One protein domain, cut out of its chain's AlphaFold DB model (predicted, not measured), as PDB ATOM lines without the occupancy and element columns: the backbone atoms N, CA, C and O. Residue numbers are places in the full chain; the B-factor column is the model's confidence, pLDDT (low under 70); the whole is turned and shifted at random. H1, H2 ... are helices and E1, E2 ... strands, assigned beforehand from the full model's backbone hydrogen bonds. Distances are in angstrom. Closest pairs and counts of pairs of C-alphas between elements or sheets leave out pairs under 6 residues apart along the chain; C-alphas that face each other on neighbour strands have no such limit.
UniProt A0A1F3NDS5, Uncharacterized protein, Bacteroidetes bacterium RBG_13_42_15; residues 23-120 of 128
ATOM      1  N   ASN A  23     118.288 157.135 176.377       46.22
ATOM      2  CA  ASN A  23     119.342 156.727 177.287       46.22
ATOM      3  C   ASN A  23     118.614 156.143 178.504       46.22
ATOM      4  O   ASN A  23     117.500 156.605 178.791       46.22
ATOM      5  N   PRO A  24     119.175 155.123 179.183       44.97
ATOM      6  CA  PRO A  24     118.614 154.693 180.459       44.97
ATOM      7  C   PRO A  24     118.313 155.956 181.266       44.97
ATOM      8  O   PRO A  24     119.090 156.913 181.163       44.97
ATOM      9  N   ASP A  25     117.135 155.977 181.887       59.38
ATOM     10  CA  ASP A  25     116.552 157.111 182.602       59.38
ATOM     11  C   ASP A  25     117.645 158.064 183.147       59.38
ATOM     12  O   ASP A  25     118.643 157.615 183.705       59.38
ATOM     13  N   GLY A  26     117.540 159.379 182.886       64.75
ATOM     14  CA  GLY A  26     118.372 160.341 183.625       64.75
ATOM     15  C   GLY A  26     119.612 160.976 182.985       64.75
ATOM     16  O   GLY A  26     120.492 161.439 183.717       64.75
ATOM     17  N   SER A  27     119.714 161.053 181.653       74.50
ATOM     18  CA  SER A  27     120.794 161.814 180.991       74.50
ATOM     19  C   SER A  27     120.286 162.845 179.984       74.50
ATOM     20  O   SER A  27     119.170 162.741 179.470       74.50
ATOM     21  N   PHE A  28     121.110 163.856 179.696       77.19
ATOM     22  CA  PHE A  28     120.779 164.924 178.754       77.19
ATOM     23  C   PHE A  28     121.993 165.477 178.003       77.19
ATOM     24  O   PHE A  28     123.144 165.269 178.385       77.19
ATOM     25  N   TYR A  29     121.714 166.204 176.921       79.44
ATOM     26  CA  TYR A  29     122.709 166.785 176.022       79.44
ATOM     27  C   TYR A  29     122.858 168.284 176.267       79.44
ATOM     28  O   TYR A  29     121.870 168.989 176.469       79.44
ATOM     29  N   ILE A  30     124.086 168.791 176.198       78.69
ATOM     30  CA  ILE A  30     124.379 170.216 176.336       78.69
ATOM     31  C   ILE A  30     125.470 170.657 175.356       78.69
ATOM     32  O   ILE A  30     126.451 169.951 175.133       78.69
ATOM     33  N   ASN A  31     125.321 171.851 174.780       76.88
ATOM     34  CA  ASN A  31     126.364 172.446 173.947       76.88
ATOM     35  C   ASN A  31     127.588 172.818 174.796       76.88
ATOM     36  O   ASN A  31     127.459 173.281 175.932       76.88
ATOM     37  N   HIS A  32     128.785 172.696 174.219       77.81
ATOM     38  CA  HIS A  32     130.053 173.008 174.896       77.81
ATOM     39  C   HIS A  32     130.090 174.404 175.529       77.81
ATOM     40  O   HIS A  32     130.516 174.568 176.667       77.81
ATOM     41  N   ASN A  33     129.595 175.417 174.817       77.19
ATOM     42  CA  ASN A  33     129.543 176.804 175.291       77.19
ATOM     43  C   ASN A  33     128.558 177.032 176.458       77.19
ATOM     44  O   ASN A  33     128.616 178.075 177.111       77.19
ATOM     45  N   CYS A  34     127.666 176.078 176.721       80.25
ATOM     46  CA  CYS A  34     126.710 176.110 177.823       80.25
ATOM     47  C   CYS A  34     127.225 175.366 179.065       80.25
ATOM     48  O   CYS A  34     126.600 175.424 180.123       80.25
ATOM     49  N   PHE A  35     128.386 174.717 178.969       79.50
ATOM     50  CA  PHE A  35     129.056 174.042 180.073       79.50
ATOM     51  C   PHE A  35     130.181 174.926 180.640       79.50
ATOM     52  O   PHE A  35     131.351 174.815 180.275       79.50
ATOM     53  N   LEU A  36     129.823 175.857 181.526       71.44
ATOM     54  CA  LEU A  36     130.728 176.861 182.095       71.44
ATOM     55  C   LEU A  36     131.373 176.367 183.396       71.44
ATOM     56  O   LEU A  36     131.075 176.838 184.497       71.44
ATOM     57  N   VAL A  37     132.306 175.428 183.261       62.44
ATOM     58  CA  VAL A  37     133.187 174.989 184.350       62.44
ATOM     59  C   VAL A  37     134.565 175.616 184.120       62.44
ATOM     60  O   VAL A  37     135.436 175.036 183.480       62.44
ATOM     61  N   GLU A  38     134.752 176.864 184.564       54.56
ATOM     62  CA  GLU A  38     136.018 177.593 184.383       54.56
ATOM     63  C   GLU A  38     137.184 176.894 185.093       54.56
ATOM     64  O   GLU A  38     137.102 176.650 186.294       54.56
ATOM     65  N   ASN A  39     138.296 176.666 184.381       48.44
ATOM     66  CA  ASN A  39     139.635 176.347 184.915       48.44
ATOM     67  C   ASN A  39     139.747 175.177 185.911       48.44
ATOM     68  O   ASN A  39     140.785 175.014 186.554       48.44
ATOM     69  N   HIS A  40     138.726 174.332 186.011       55.47
ATOM     70  CA  HIS A  40     138.740 173.150 186.856       55.47
ATOM     71  C   HIS A  40     138.508 171.920 185.987       55.47
ATOM     72  O   HIS A  40     137.607 171.888 185.153       55.47
ATOM     73  N   ILE A  41     139.336 170.895 186.200       65.06
ATOM     74  CA  ILE A  41     139.052 169.540 185.724       65.06
ATOM     75  C   ILE A  41     137.637 169.203 186.192       65.06
ATOM     76  O   ILE A  41     137.359 169.316 187.388       65.06
ATOM     77  N   VAL A  42     136.756 168.831 185.265       73.12
ATOM     78  CA  VAL A  42     135.399 168.403 185.606       73.12
ATOM     79  C   VAL A  42     135.504 167.166 186.490       73.12
ATOM     80  O   VAL A  42     136.194 166.210 186.134       73.12
ATOM     81  N   LYS A  43     134.878 167.197 187.668       79.94
ATOM     82  CA  LYS A  43     134.988 166.115 188.646       79.94
ATOM     83  C   LYS A  43     133.671 165.375 188.740       79.94
ATOM     84  O   LYS A  43     132.648 165.945 189.109       79.94
ATOM     85  N   ILE A  44     133.737 164.080 188.481       83.69
ATOM     86  CA  ILE A  44     132.656 163.161 188.819       83.69
ATOM     87  C   ILE A  44     132.419 163.188 190.338       83.69
ATOM     88  O   ILE A  44     133.354 163.378 191.120       83.69
ATOM     89  N   ASN A  45     131.165 163.019 190.748       82.88
ATOM     90  CA  ASN A  45     130.632 163.147 192.105       82.88
ATOM     91  C   ASN A  45     130.668 164.559 192.710       82.88
ATOM     92  O   ASN A  45     130.310 164.733 193.878       82.88
ATOM     93  N   GLN A  46     131.078 165.579 191.951       87.69
ATOM     94  CA  GLN A  46     130.994 166.965 192.400       87.69
ATOM     95  C   GLN A  46     129.590 167.541 192.158       87.69
ATOM     96  O   GLN A  46     128.874 167.126 191.247       87.69
ATOM     97  N   ILE A  47     129.201 168.505 192.998       89.62
ATOM     98  CA  ILE A  47     127.941 169.240 192.865       89.62
ATOM     99  C   ILE A  47     128.112 170.391 191.868       89.62
ATOM    100  O   ILE A  47     129.002 171.236 192.011       89.62
ATOM    101  N   TYR A  48     127.209 170.437 190.901       90.62
ATOM    102  CA  TYR A  48     127.063 171.481 189.897       90.62
ATOM    103  C   TYR A  48     125.675 172.120 190.004       90.62
ATOM    104  O   TYR A  48     124.780 171.602 190.667       90.62
ATOM    105  N   ALA A  49     125.510 173.277 189.374       90.75
ATOM    106  CA  ALA A  49     124.233 173.951 189.213       90.75
ATOM    107  C   ALA A  49     123.813 173.904 187.744       90.75
ATOM    108  O   ALA A  49     124.581 174.328 186.879       90.75
ATOM    109  N   LEU A  50     122.597 173.436 187.481       88.75
ATOM    110  CA  LEU A  50     121.906 173.607 186.212       88.75
ATOM    111  C   LEU A  50     121.054 174.879 186.297       88.75
ATOM    112  O   LEU A  50     120.226 175.013 187.195       88.75
ATOM    113  N   LEU A  51     121.301 175.825 185.398       87.12
ATOM    114  CA  LEU A  51     120.636 177.122 185.324       87.12
ATOM    115  C   LEU A  51     119.714 177.120 184.111       87.12
ATOM    116  O   LEU A  51     120.228 177.166 182.995       87.12
ATOM    117  N   ASP A  52     118.401 177.078 184.316       82.69
ATOM    118  CA  ASP A  52     117.421 177.198 183.232       82.69
ATOM    119  C   ASP A  52     117.161 178.687 182.933       82.69
ATOM    120  O   ASP A  52     117.164 179.525 183.844       82.69
ATOM    121  N   TYR A  53     116.965 179.027 181.657       76.25
ATOM    122  CA  TYR A  53     116.743 180.401 181.202       76.25
ATOM    123  C   TYR A  53     115.363 180.586 180.563       76.25
ATOM    124  O   TYR A  53     114.992 179.854 179.651       76.25
ATOM    125  N   GLU A  54     114.668 181.658 180.948       75.75
ATOM    126  CA  GLU A  54     113.468 182.170 180.277       75.75
ATOM    127  C   GLU A  54     113.645 183.666 179.986       75.75
ATOM    128  O   GLU A  54     114.067 184.438 180.851       75.75
ATOM    129  N   GLU A  55     113.371 184.080 178.745       72.00
ATOM    130  CA  GLU A  55     113.439 185.485 178.300       72.00
ATOM    131  C   GLU A  55     114.755 186.216 178.669       72.00
ATOM    132  O   GLU A  55     114.767 187.406 178.982       72.00
ATOM    133  N   ASN A  56     115.895 185.514 178.594       68.00
ATOM    134  CA  ASN A  56     117.244 185.982 178.978       68.00
ATOM    135  C   ASN A  56     117.487 186.171 180.488       68.00
ATOM    136  O   ASN A  56     118.506 186.745 180.881       68.00
ATOM    137  N   SER A  57     116.600 185.664 181.336       73.81
ATOM    138  CA  SER A  57     116.759 185.630 182.790       73.81
ATOM    139  C   SER A  57     116.865 184.190 183.291       73.81
ATOM    140  O   SER A  57     116.403 183.274 182.620       73.81
ATOM    141  N   ILE A  58     117.511 183.975 184.441       80.62
ATOM    142  CA  ILE A  58     117.537 182.650 185.079       80.62
ATOM    143  C   ILE A  58     116.159 182.420 185.701       80.62
ATOM    144  O   ILE A  58     115.783 183.151 186.617       80.62
ATOM    145  N   SER A  59     115.427 181.420 185.213       81.69
ATOM    146  CA  SER A  59     114.111 181.043 185.743       81.69
ATOM    147  C   SER A  59     114.220 180.006 186.856       81.69
ATOM    148  O   SER A  59     113.415 180.012 187.787       81.69
ATOM    149  N   ASN A  60     115.235 179.138 186.796       84.50
ATOM    150  CA  ASN A  60     115.413 178.058 187.756       84.50
ATOM    151  C   ASN A  60     116.890 177.708 187.981       84.50
ATOM    152  O   ASN A  60     117.730 177.852 187.092       84.50
ATOM    153  N   VAL A  61     117.197 177.224 189.187       87.56
ATOM    154  CA  VAL A  61     118.531 176.764 189.587       87.56
ATOM    155  C   VAL A  61     118.395 175.414 190.268       87.56
ATOM    156  O   VAL A  61     117.855 175.322 191.369       87.56
ATOM    157  N   ILE A  62     118.933 174.371 189.641       88.88
ATOM    158  CA  ILE A  62     118.868 173.009 190.166       88.88
ATOM    159  C   ILE A  62     120.273 172.533 190.532       88.88
ATOM    160  O   ILE A  62     121.113 172.347 189.645       88.88
ATOM    161  N   PRO A  63     120.566 172.338 191.828       91.00
ATOM    162  CA  PRO A  63     121.794 171.688 192.246       91.00
ATOM    163  C   PRO A  63     121.719 170.192 191.942       91.00
ATOM    164  O   PRO A  63     120.754 169.518 192.298       91.00
ATOM    165  N   PHE A  64     122.768 169.652 191.338       90.12
ATOM    166  CA  PHE A  64     122.847 168.234 191.016       90.12
ATOM    167  C   PHE A  64     124.254 167.694 191.222       90.12
ATOM    168  O   PHE A  64     125.236 168.434 191.129       90.12
ATOM    169  N   ARG A  65     124.365 166.399 191.505       91.06
ATOM    170  CA  ARG A  65     125.643 165.690 191.522       91.06
ATOM    171  C   ARG A  65     125.913 165.128 190.133       91.06
ATOM    172  O   ARG A  65     125.062 164.442 189.580       91.06
ATOM    173  N   LEU A  66     127.080 165.431 189.575       88.19
ATOM    174  CA  LEU A  66     127.507 164.892 188.285       88.19
ATOM    175  C   LEU A  66     127.968 163.443 188.462       88.19
ATOM    176  O   LEU A  66     128.957 163.207 189.150       88.19
ATOM    177  N   GLU A  67     127.275 162.494 187.848       88.06
ATOM    178  CA  GLU A  67     127.609 161.064 187.913       88.06
ATOM    179  C   GLU A  67     128.548 160.653 186.783       88.06
ATOM    180  O   GLU A  67     129.485 159.891 187.001       88.06
ATOM    181  N   ASP A  68     128.316 161.170 185.578       85.06
ATOM    182  CA  ASP A  68     129.155 160.876 184.424       85.06
ATOM    183  C   ASP A  68     129.038 161.969 183.358       85.06
ATOM    184  O   ASP A  68     128.087 162.760 183.339       85.06
ATOM    185  N   LEU A  69     130.020 162.011 182.459       84.12
ATOM    186  CA  LEU A  69     129.994 162.864 181.285       84.12
ATOM    187  C   LEU A  69     130.697 162.212 180.093       84.12
ATOM    188  O   LEU A  69     131.778 161.640 180.219       84.12
ATOM    189  N   LEU A  70     130.136 162.405 178.901       80.88
ATOM    190  CA  LEU A  70     130.797 162.065 177.645       80.88
ATOM    191  C   LEU A  70     130.943 163.317 176.787       80.88
ATOM    192  O   LEU A  70     129.958 163.890 176.325       80.88
ATOM    193  N   ILE A  71     132.187 163.728 176.556       79.50
ATOM    194  CA  ILE A  71     132.504 164.838 175.659       79.50
ATOM    195  C   ILE A  71     132.621 164.302 174.233       79.50
ATOM    196  O   ILE A  71     133.506 163.496 173.943       79.50
ATOM    197  N   VAL A  72     131.762 164.787 173.339       73.38
ATOM    198  CA  VAL A  72     131.844 164.527 171.896       73.38
ATOM    199  C   VAL A  72     132.104 165.830 171.138       73.38
ATOM    200  O   VAL A  72     132.073 166.912 171.717       73.38
ATOM    201  N   SER A  73     132.414 165.748 169.843       72.81
ATOM    202  CA  SER A  73     132.847 166.911 169.052       72.81
ATOM    203  C   SER A  73     131.850 168.074 169.071       72.81
ATOM    204  O   SER A  73     132.269 169.223 169.165       72.81
ATOM    205  N   ASP A  74     130.553 167.772 169.059       70.50
ATOM    206  CA  ASP A  74     129.508 168.784 168.872       70.50
ATOM    207  C   ASP A  74     128.742 169.123 170.163       70.50
ATOM    208  O   ASP A  74     128.146 170.192 170.270       70.50
ATOM    209  N   PHE A  75     128.786 168.252 171.174       75.44
ATOM    210  CA  PHE A  75     128.048 168.404 172.432       75.44
ATOM    211  C   PHE A  75     128.692 167.612 173.579       75.44
ATOM    212  O   PHE A  75     129.683 166.903 173.410       75.44
ATOM    213  N   ILE A  76     128.116 167.736 174.768       80.25
ATOM    214  CA  ILE A  76     128.470 166.974 175.961       80.25
ATOM    215  C   ILE A  76     127.215 166.236 176.424       80.25
ATOM    216  O   ILE A  76     126.136 166.822 176.493       80.25
ATOM    217  N   ILE A  77     127.350 164.950 176.724       82.25
ATOM    218  CA  ILE A  77     126.317 164.159 177.396       82.25
ATOM    219  C   ILE A  77     126.589 164.234 178.888       82.25
ATOM    220  O   ILE A  77     127.728 164.038 179.313       82.25
ATOM    221  N   VAL A  78     125.556 164.518 179.670       84.19
ATOM    222  CA  VAL A  78     125.627 164.678 181.118       84.19
ATOM    223  C   VAL A  78     124.687 163.679 181.775       84.19
ATOM    224  O   VAL A  78     123.521 163.577 181.397       84.19
ATOM    225  N   VAL A  79     125.201 162.977 182.781       86.69
ATOM    226  CA  VAL A  79     124.420 162.148 183.703       86.69
ATOM    227  C   VAL A  79     124.531 162.771 185.083       86.69
ATOM    228  O   VAL A  79     125.635 163.046 185.562       86.69
ATOM    229  N   GLY A  80     123.403 163.020 185.737       87.31
ATOM    230  CA  GLY A  80     123.423 163.644 187.049       87.31
ATOM    231  C   GLY A  80     122.173 163.374 187.861       87.31
ATOM    232  O   GLY A  80     121.117 163.096 187.308       87.31
ATOM    233  N   VAL A  81     122.307 163.494 189.177       87.88
ATOM    234  CA  VAL A  81     121.220 163.285 190.139       87.88
ATOM    235  C   VAL A  81     120.883 164.609 190.805       87.88
ATOM    236  O   VAL A  81     121.760 165.265 191.374       87.88
ATOM    237  N   ASN A  82     119.621 165.015 190.732       88.31
ATOM    238  CA  ASN A  82     119.110 166.191 191.414       88.31
ATOM    239  C   ASN A  82     119.254 166.009 192.932       88.31
ATOM    240  O   ASN A  82     118.829 165.015 193.517       88.31
ATOM    241  N   MET A  83     119.872 166.988 193.590       89.94
ATOM    242  CA  MET A  83     120.146 166.927 195.028       89.94
ATOM    243  C   MET A  83     118.899 167.162 195.895       89.94
ATOM    244  O   MET A  83     118.978 166.981 197.109       89.94
ATOM    245  N   ILE A  84     117.785 167.615 195.307       85.94
ATOM    246  CA  ILE A  84     116.550 167.943 196.032       85.94
ATOM    247  C   ILE A  84     115.667 166.706 196.212       85.94
ATOM    248  O   ILE A  84     115.266 166.399 197.331       85.94
ATOM    249  N   ASP A  85     115.356 166.016 195.119       85.81
ATOM    250  CA  ASP A  85     114.441 164.868 195.080       85.81
ATOM    251  C   ASP A  85     115.174 163.526 194.908       85.81
ATOM    252  O   ASP A  85     114.590 162.475 195.167       85.81
ATOM    253  N   GLY A  86     116.467 163.547 194.565       83.31
ATOM    254  CA  GLY A  86     117.258 162.344 194.313       83.31
ATOM    255  C   GLY A  86     116.952 161.690 192.968       83.31
ATOM    256  O   GLY A  86     117.424 160.580 192.726       83.31
ATOM    257  N   GLU A  87     116.171 162.350 192.113       83.31
ATOM    258  CA  GLU A  87     115.835 161.857 190.784       83.31
ATOM    259  C   GLU A  87     116.944 162.197 189.792       83.31
ATOM    260  O   GLU A  87     117.683 163.177 189.934       83.31
ATOM    261  N   GLU A  88     117.088 161.372 188.764       80.75
ATOM    262  CA  GLU A  88     118.056 161.652 187.718       80.75
ATOM    263  C   GLU A  88     117.584 162.821 186.845       80.75
ATOM    264  O   GLU A  88     116.398 162.998 186.551       80.75
ATOM    265  N   LEU A  89     118.531 163.646 186.408       77.12
ATOM    266  CA  LEU A  89     118.251 164.807 185.582       77.12
ATOM    267  C   LEU A  89     117.978 164.387 184.138       77.12
ATOM    268  O   LEU A  89     118.861 164.395 183.286       77.12
ATOM    269  N   GLY A  90     116.720 164.083 183.841       70.75
ATOM    270  CA  GLY A  90     116.218 164.062 182.472       70.75
ATOM    271  C   GLY A  90     115.912 165.478 181.972       70.75
ATOM    272  O   GLY A  90     115.213 166.255 182.632       70.75
ATOM    273  N   ARG A  91     116.395 165.829 180.776       64.94
ATOM    274  CA  ARG A  91     115.912 166.994 180.018       64.94
ATOM    275  C   ARG A  91     115.489 166.531 178.631       64.94
ATOM    276  O   ARG A  91     116.324 166.160 177.818       64.94
ATOM    277  N   ASN A  92     114.183 166.580 178.370       51.84
ATOM    278  CA  ASN A  92     113.598 166.196 177.080       51.84
ATOM    279  C   ASN A  92     113.657 167.317 176.027       51.84
ATOM    280  O   ASN A  92     113.226 167.120 174.893       51.84
ATOM    281  N   GLU A  93     114.188 168.490 176.375       49.97
ATOM    282  CA  GLU A  93     114.300 169.621 175.456       49.97
ATOM    283  C   GLU A  93     115.679 169.637 174.800       49.97
ATOM    284  O   GLU A  93     116.649 170.219 175.288       49.97
ATOM    285  N   TYR A  94     115.761 168.941 173.671       47.25
ATOM    286  CA  TYR A  94     116.939 168.925 172.819       47.25
ATOM    287  C   TYR A  94     117.085 170.294 172.127       47.25
ATOM    288  O   TYR A  94     116.316 170.647 171.233       47.25
ATOM    289  N   LEU A  95     118.111 171.070 172.486       50.41
ATOM    290  CA  LEU A  95     118.444 172.333 171.816       50.41
ATOM    291  C   LEU A  95     119.306 172.098 170.569       50.41
ATOM    292  O   LEU A  95     120.484 172.436 170.551       50.41
ATOM    293  N   ILE A  96     118.730 171.527 169.507       46.78
ATOM    294  CA  ILE A  96     119.453 171.389 168.222       46.78
ATOM    295  C   ILE A  96     119.568 172.749 167.502       46.78
ATOM    296  O   ILE A  96     120.468 172.938 166.691       46.78
ATOM    297  N   HIS A  97     118.679 173.712 167.783       43.91
ATOM    298  CA  HIS A  97     118.444 174.848 166.874       43.91
ATOM    299  C   HIS A  97     118.399 176.248 167.514       43.91
ATOM    300  O   HIS A  97     117.905 177.173 166.873       43.91
ATOM    301  N   ASN A  98     118.906 176.450 168.734       47.91
ATOM    302  CA  ASN A  98     119.009 177.802 169.302       47.91
ATOM    303  C   ASN A  98     120.461 178.288 169.312       47.91
ATOM    304  O   ASN A  98     121.323 177.664 169.930       47.91
ATOM    305  N   ASP A  99     120.705 179.445 168.691       53.72
ATOM    306  CA  ASP A  99     121.910 180.248 168.911       53.72
ATOM    307  C   ASP A  99     121.878 180.766 170.363       53.72
ATOM    308  O   ASP A  99     121.395 181.859 170.654       53.72
ATOM    309  N   GLY A 100     122.306 179.936 171.318       66.19
ATOM    310  CA  GLY A 100     122.230 180.240 172.747       66.19
ATOM    311  C   GLY A 100     122.212 179.000 173.640       66.19
ATOM    312  O   GLY A 100     122.454 177.880 173.198       66.19
ATOM    313  N   CYS A 101     121.927 179.214 174.924       72.88
ATOM    314  CA  CYS A 101     121.800 178.165 175.935       72.88
ATOM    315  C   CYS A 101     120.415 178.281 176.570       72.88
ATOM    316  O   CYS A 101     120.170 179.291 177.225       72.88
ATOM    317  N   ALA A 102     119.528 177.291 176.414       71.25
ATOM    318  CA  ALA A 102     118.294 177.274 177.217       71.25
ATOM    319  C   ALA A 102     118.576 176.846 178.659       71.25
ATOM    320  O   ALA A 102     117.864 177.242 179.571       71.25
ATOM    321  N   PHE A 103     119.681 176.130 178.874       79.44
ATOM    322  CA  PHE A 103     120.239 175.907 180.194       79.44
ATOM    323  C   PHE A 103     121.767 175.950 180.169       79.44
ATOM    324  O   PHE A 103     122.394 175.686 179.141       79.44
ATOM    325  N   LYS A 104     122.378 176.302 181.302       85.31
ATOM    326  CA  LYS A 104     123.833 176.275 181.501       85.31
ATOM    327  C   LYS A 104     124.206 175.465 182.726       85.31
ATOM    328  O   LYS A 104     123.507 175.512 183.731       85.31
ATOM    329  N   ILE A 105     125.345 174.788 182.665       87.62
ATOM    330  CA  ILE A 105     125.930 174.116 183.825       87.62
ATOM    331  C   ILE A 105     127.090 174.954 184.353       87.62
ATOM    332  O   ILE A 105     127.930 175.415 183.582       87.62
ATOM    333  N   MET A 106     127.133 175.142 185.669       87.81
ATOM    334  CA  MET A 106     128.195 175.857 186.371       87.81
ATOM    335  C   MET A 106     128.629 175.087 187.618       87.81
ATOM    336  O   MET A 106     127.830 174.392 188.242       87.81
ATOM    337  N   ASP A 107     129.890 175.235 188.023       86.94
ATOM    338  CA  ASP A 107     130.339 174.806 189.351       86.94
ATOM    339  C   ASP A 107     129.490 175.483 190.446       86.94
ATOM    340  O   ASP A 107     129.391 176.714 190.502       86.94
ATOM    341  N   PHE A 108     128.881 174.684 191.330       84.94
ATOM    342  CA  PHE A 108     127.973 175.198 192.356       84.94
ATOM    343  C   PHE A 108     128.674 176.139 193.352       84.94
ATOM    344  O   PHE A 108     128.093 177.135 193.789       84.94
ATOM    345  N   ASN A 109     129.943 175.883 193.690       82.38
ATOM    346  CA  ASN A 109     130.717 176.772 194.557       82.38
ATOM    347  C   ASN A 109     131.025 178.094 193.857       82.38
ATOM    348  O   ASN A 109     131.004 179.146 194.500       82.38
ATOM    349  N   ASN A 110     131.290 178.060 192.549       80.88
ATOM    350  CA  ASN A 110     131.476 179.284 191.779       80.88
ATOM    351  C   ASN A 110     130.187 180.113 191.738       80.88
ATOM    352  O   ASN A 110     130.220 181.300 192.060       80.88
ATOM    353  N   LEU A 111     129.041 179.481 191.459       82.38
ATOM    354  CA  LEU A 111     127.736 180.145 191.501       82.38
ATOM    355  C   LEU A 111     127.488 180.801 192.865       82.38
ATOM    356  O   LEU A 111     127.192 181.994 192.934       82.38
ATOM    357  N   LYS A 112     127.698 180.053 193.953       80.44
ATOM    358  CA  LYS A 112     127.590 180.569 195.320       80.44
ATOM    359  C   LYS A 112     128.498 181.779 195.538       80.44
ATOM    360  O   LYS A 112     128.060 182.782 196.088       80.44
ATOM    361  N   ASN A 113     129.749 181.726 195.086       80.12
ATOM    362  CA  ASN A 113     130.682 182.848 195.201       80.12
ATOM    363  C   ASN A 113     130.230 184.080 194.408       80.12
ATOM    364  O   ASN A 113     130.424 185.200 194.881       80.12
ATOM    365  N   ILE A 114     129.648 183.897 193.222       78.88
ATOM    366  CA  ILE A 114     129.105 184.989 192.408       78.88
ATOM    367  C   ILE A 114     127.898 185.617 193.117       78.88
ATOM    368  O   ILE A 114     127.891 186.829 193.317       78.88
ATOM    369  N   MET A 115     126.941 184.810 193.583       76.56
ATOM    370  CA  MET A 115     125.777 185.281 194.353       76.56
ATOM    371  C   MET A 115     126.202 186.053 195.605       76.56
ATOM    372  O   MET A 115     125.818 187.204 195.790       76.56
ATOM    373  N   ASN A 116     127.127 185.489 196.382       75.44
ATOM    374  CA  ASN A 116     127.689 186.124 197.574       75.44
ATOM    375  C   ASN A 116     128.345 187.488 197.294       75.44
ATOM    376  O   ASN A 116     128.366 188.364 198.160       75.44
ATOM    377  N   LYS A 117     128.935 187.671 196.106       76.19
ATOM    378  CA  LYS A 117     129.514 188.954 195.685       76.19
ATOM    379  C   LYS A 117     128.438 189.954 195.258       76.19
ATOM    380  O   LYS A 117     128.620 191.143 195.506       76.19
ATOM    381  N   MET A 118     127.356 189.486 194.634       70.12
ATOM    382  CA  MET A 118     126.240 190.325 194.178       70.12
ATOM    383  C   MET A 118     125.372 190.829 195.339       70.12
ATOM    384  O   MET A 118     124.970 191.988 195.318       70.12
ATOM    385  N   ASP A 119     125.167 190.017 196.378       61.69
ATOM    386  CA  ASP A 119     124.293 190.354 197.514       61.69
ATOM    387  C   ASP A 119     124.873 191.409 198.478       61.69
ATOM    388  O   ASP A 119     124.170 191.909 199.352       61.69
ATOM    389  N   GLY A 120     126.137 191.812 198.311       46.69
ATOM    390  CA  GLY A 120     126.741 192.875 199.113       46.69
ATOM    391  C   GLY A 120     127.125 192.437 200.536       46.69
ATOM    392  O   GLY A 120     126.307 192.369 201.444       46.69
TER     393      GLY A 120
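AT A GLANCE: This is residues 23 to 120 of the 128 residues of an uncharacterized protein of Bacteroidetes bacterium RBG_13_42_15 (UniProt A0A1F3NDS5). Look first for a small, nearly closed barrel: five antiparallel strands curl round in a strongly twisted sheet, E3 bending sharply, until the edge strands E1 and E5 come near each other and residues 35 to 36 pair beside E5. The helix H1 follows E5 with no residue between them but turns off in another direction, and its far part, residues 113 to 118, sticks out with the end of the printed part, residues 119 to 120, as an arm. The 98 printed residues hold, in chain order, E1 E2 E3 E4 E5 H1; the sheet's order is E1 E4 E3 E2 E5 and the class is mixed, helices and strands. The whole is compact, with a radius of gyration of the C-alphas of 13.2 A and spans of 42 by 30 by 28 A, the arm adding to the length.

HOW THE PARTS SIT: Start in the sheet with E3, residues 57 to 71, which bends by 104 degrees at residue 67. On one side of it is E2, residues 47 to 54, antiparallel, with N 50 and O 62 within hydrogen-bond range at 2.8 A. On the other side is E4, residues 76 to 82, antiparallel, with N 70 and O 77 at 2.9 A. E2, E3 and E4 form a meander, each strand the antiparallel neighbour of the one before; E2 and E3 are a hairpin, and so are E3 and E4. Edge strand E1, residues 27 to 30, is antiparallel to E4, with N 28 and O 78 at 3.0 A. Edge strand E5, residues 103 to 107, is antiparallel to E2, with N 49 and O 106 at 2.8 A. E1 E2 E3 E4 and E2 E3 E4 E5 are Greek keys, four strands in a row whose first is the antiparallel neighbour of the fourth. The closest C-alphas of E1 and E5, those of Ile 30 and Lys 104, are 8.0 A apart. Residues 35 to 36 make a short parallel pairing with residues 105 to 106 of E5. H1, residues 108 to 118, is on the sheet, over E5, at a height over the sheet of 10.8 A, and it stands up from the sheet, its line rising 47 degrees out of the local plane; helix and sheet make two layers, a helix on one face of a sheet. Its closest C-alpha pair with E2 is Phe 108 and Tyr 48, 4.5 A. In H1 every O i to N i+4 pair is within hydrogen-bond range.

IN THESE COORDINATES: Find C-alpha 27 at (120.794, 161.814, 180.991), where E1, residues 27 to 30, begins its 10.3 A. E2, residues 47 to 54, runs 23.1 A, and E3, residues 57 to 71, spans 27.0 A from C-alpha 57 at (116.759, 185.630, 182.790). E4, residues 76 to 82, is 18.1 A long and E5, residues 103 to 107, 13.7 A. H1, residues 108 to 118, covers 15.3 A and ends at C-alpha 118, (126.240, 190.325, 194.178).

THE WHOLE: The two C-alphas farthest apart, those of Pro 24 and Gly 120, are 43.3 A apart. The printed part has no cut. The links E1 to E2, 16 residues, and E4 to E5, 20 residues, are long; the links E2 to E3, E3 to E4 and E5 to H1 are tight. Residues 113 to 120, of which 113 to 118 belong to H1, stand free. The mean pLDDT of the printed part is 75.5; look for values under 70 at residues 23 to 26, 37 to 41, 56, 91 to 100 and 119 to 120.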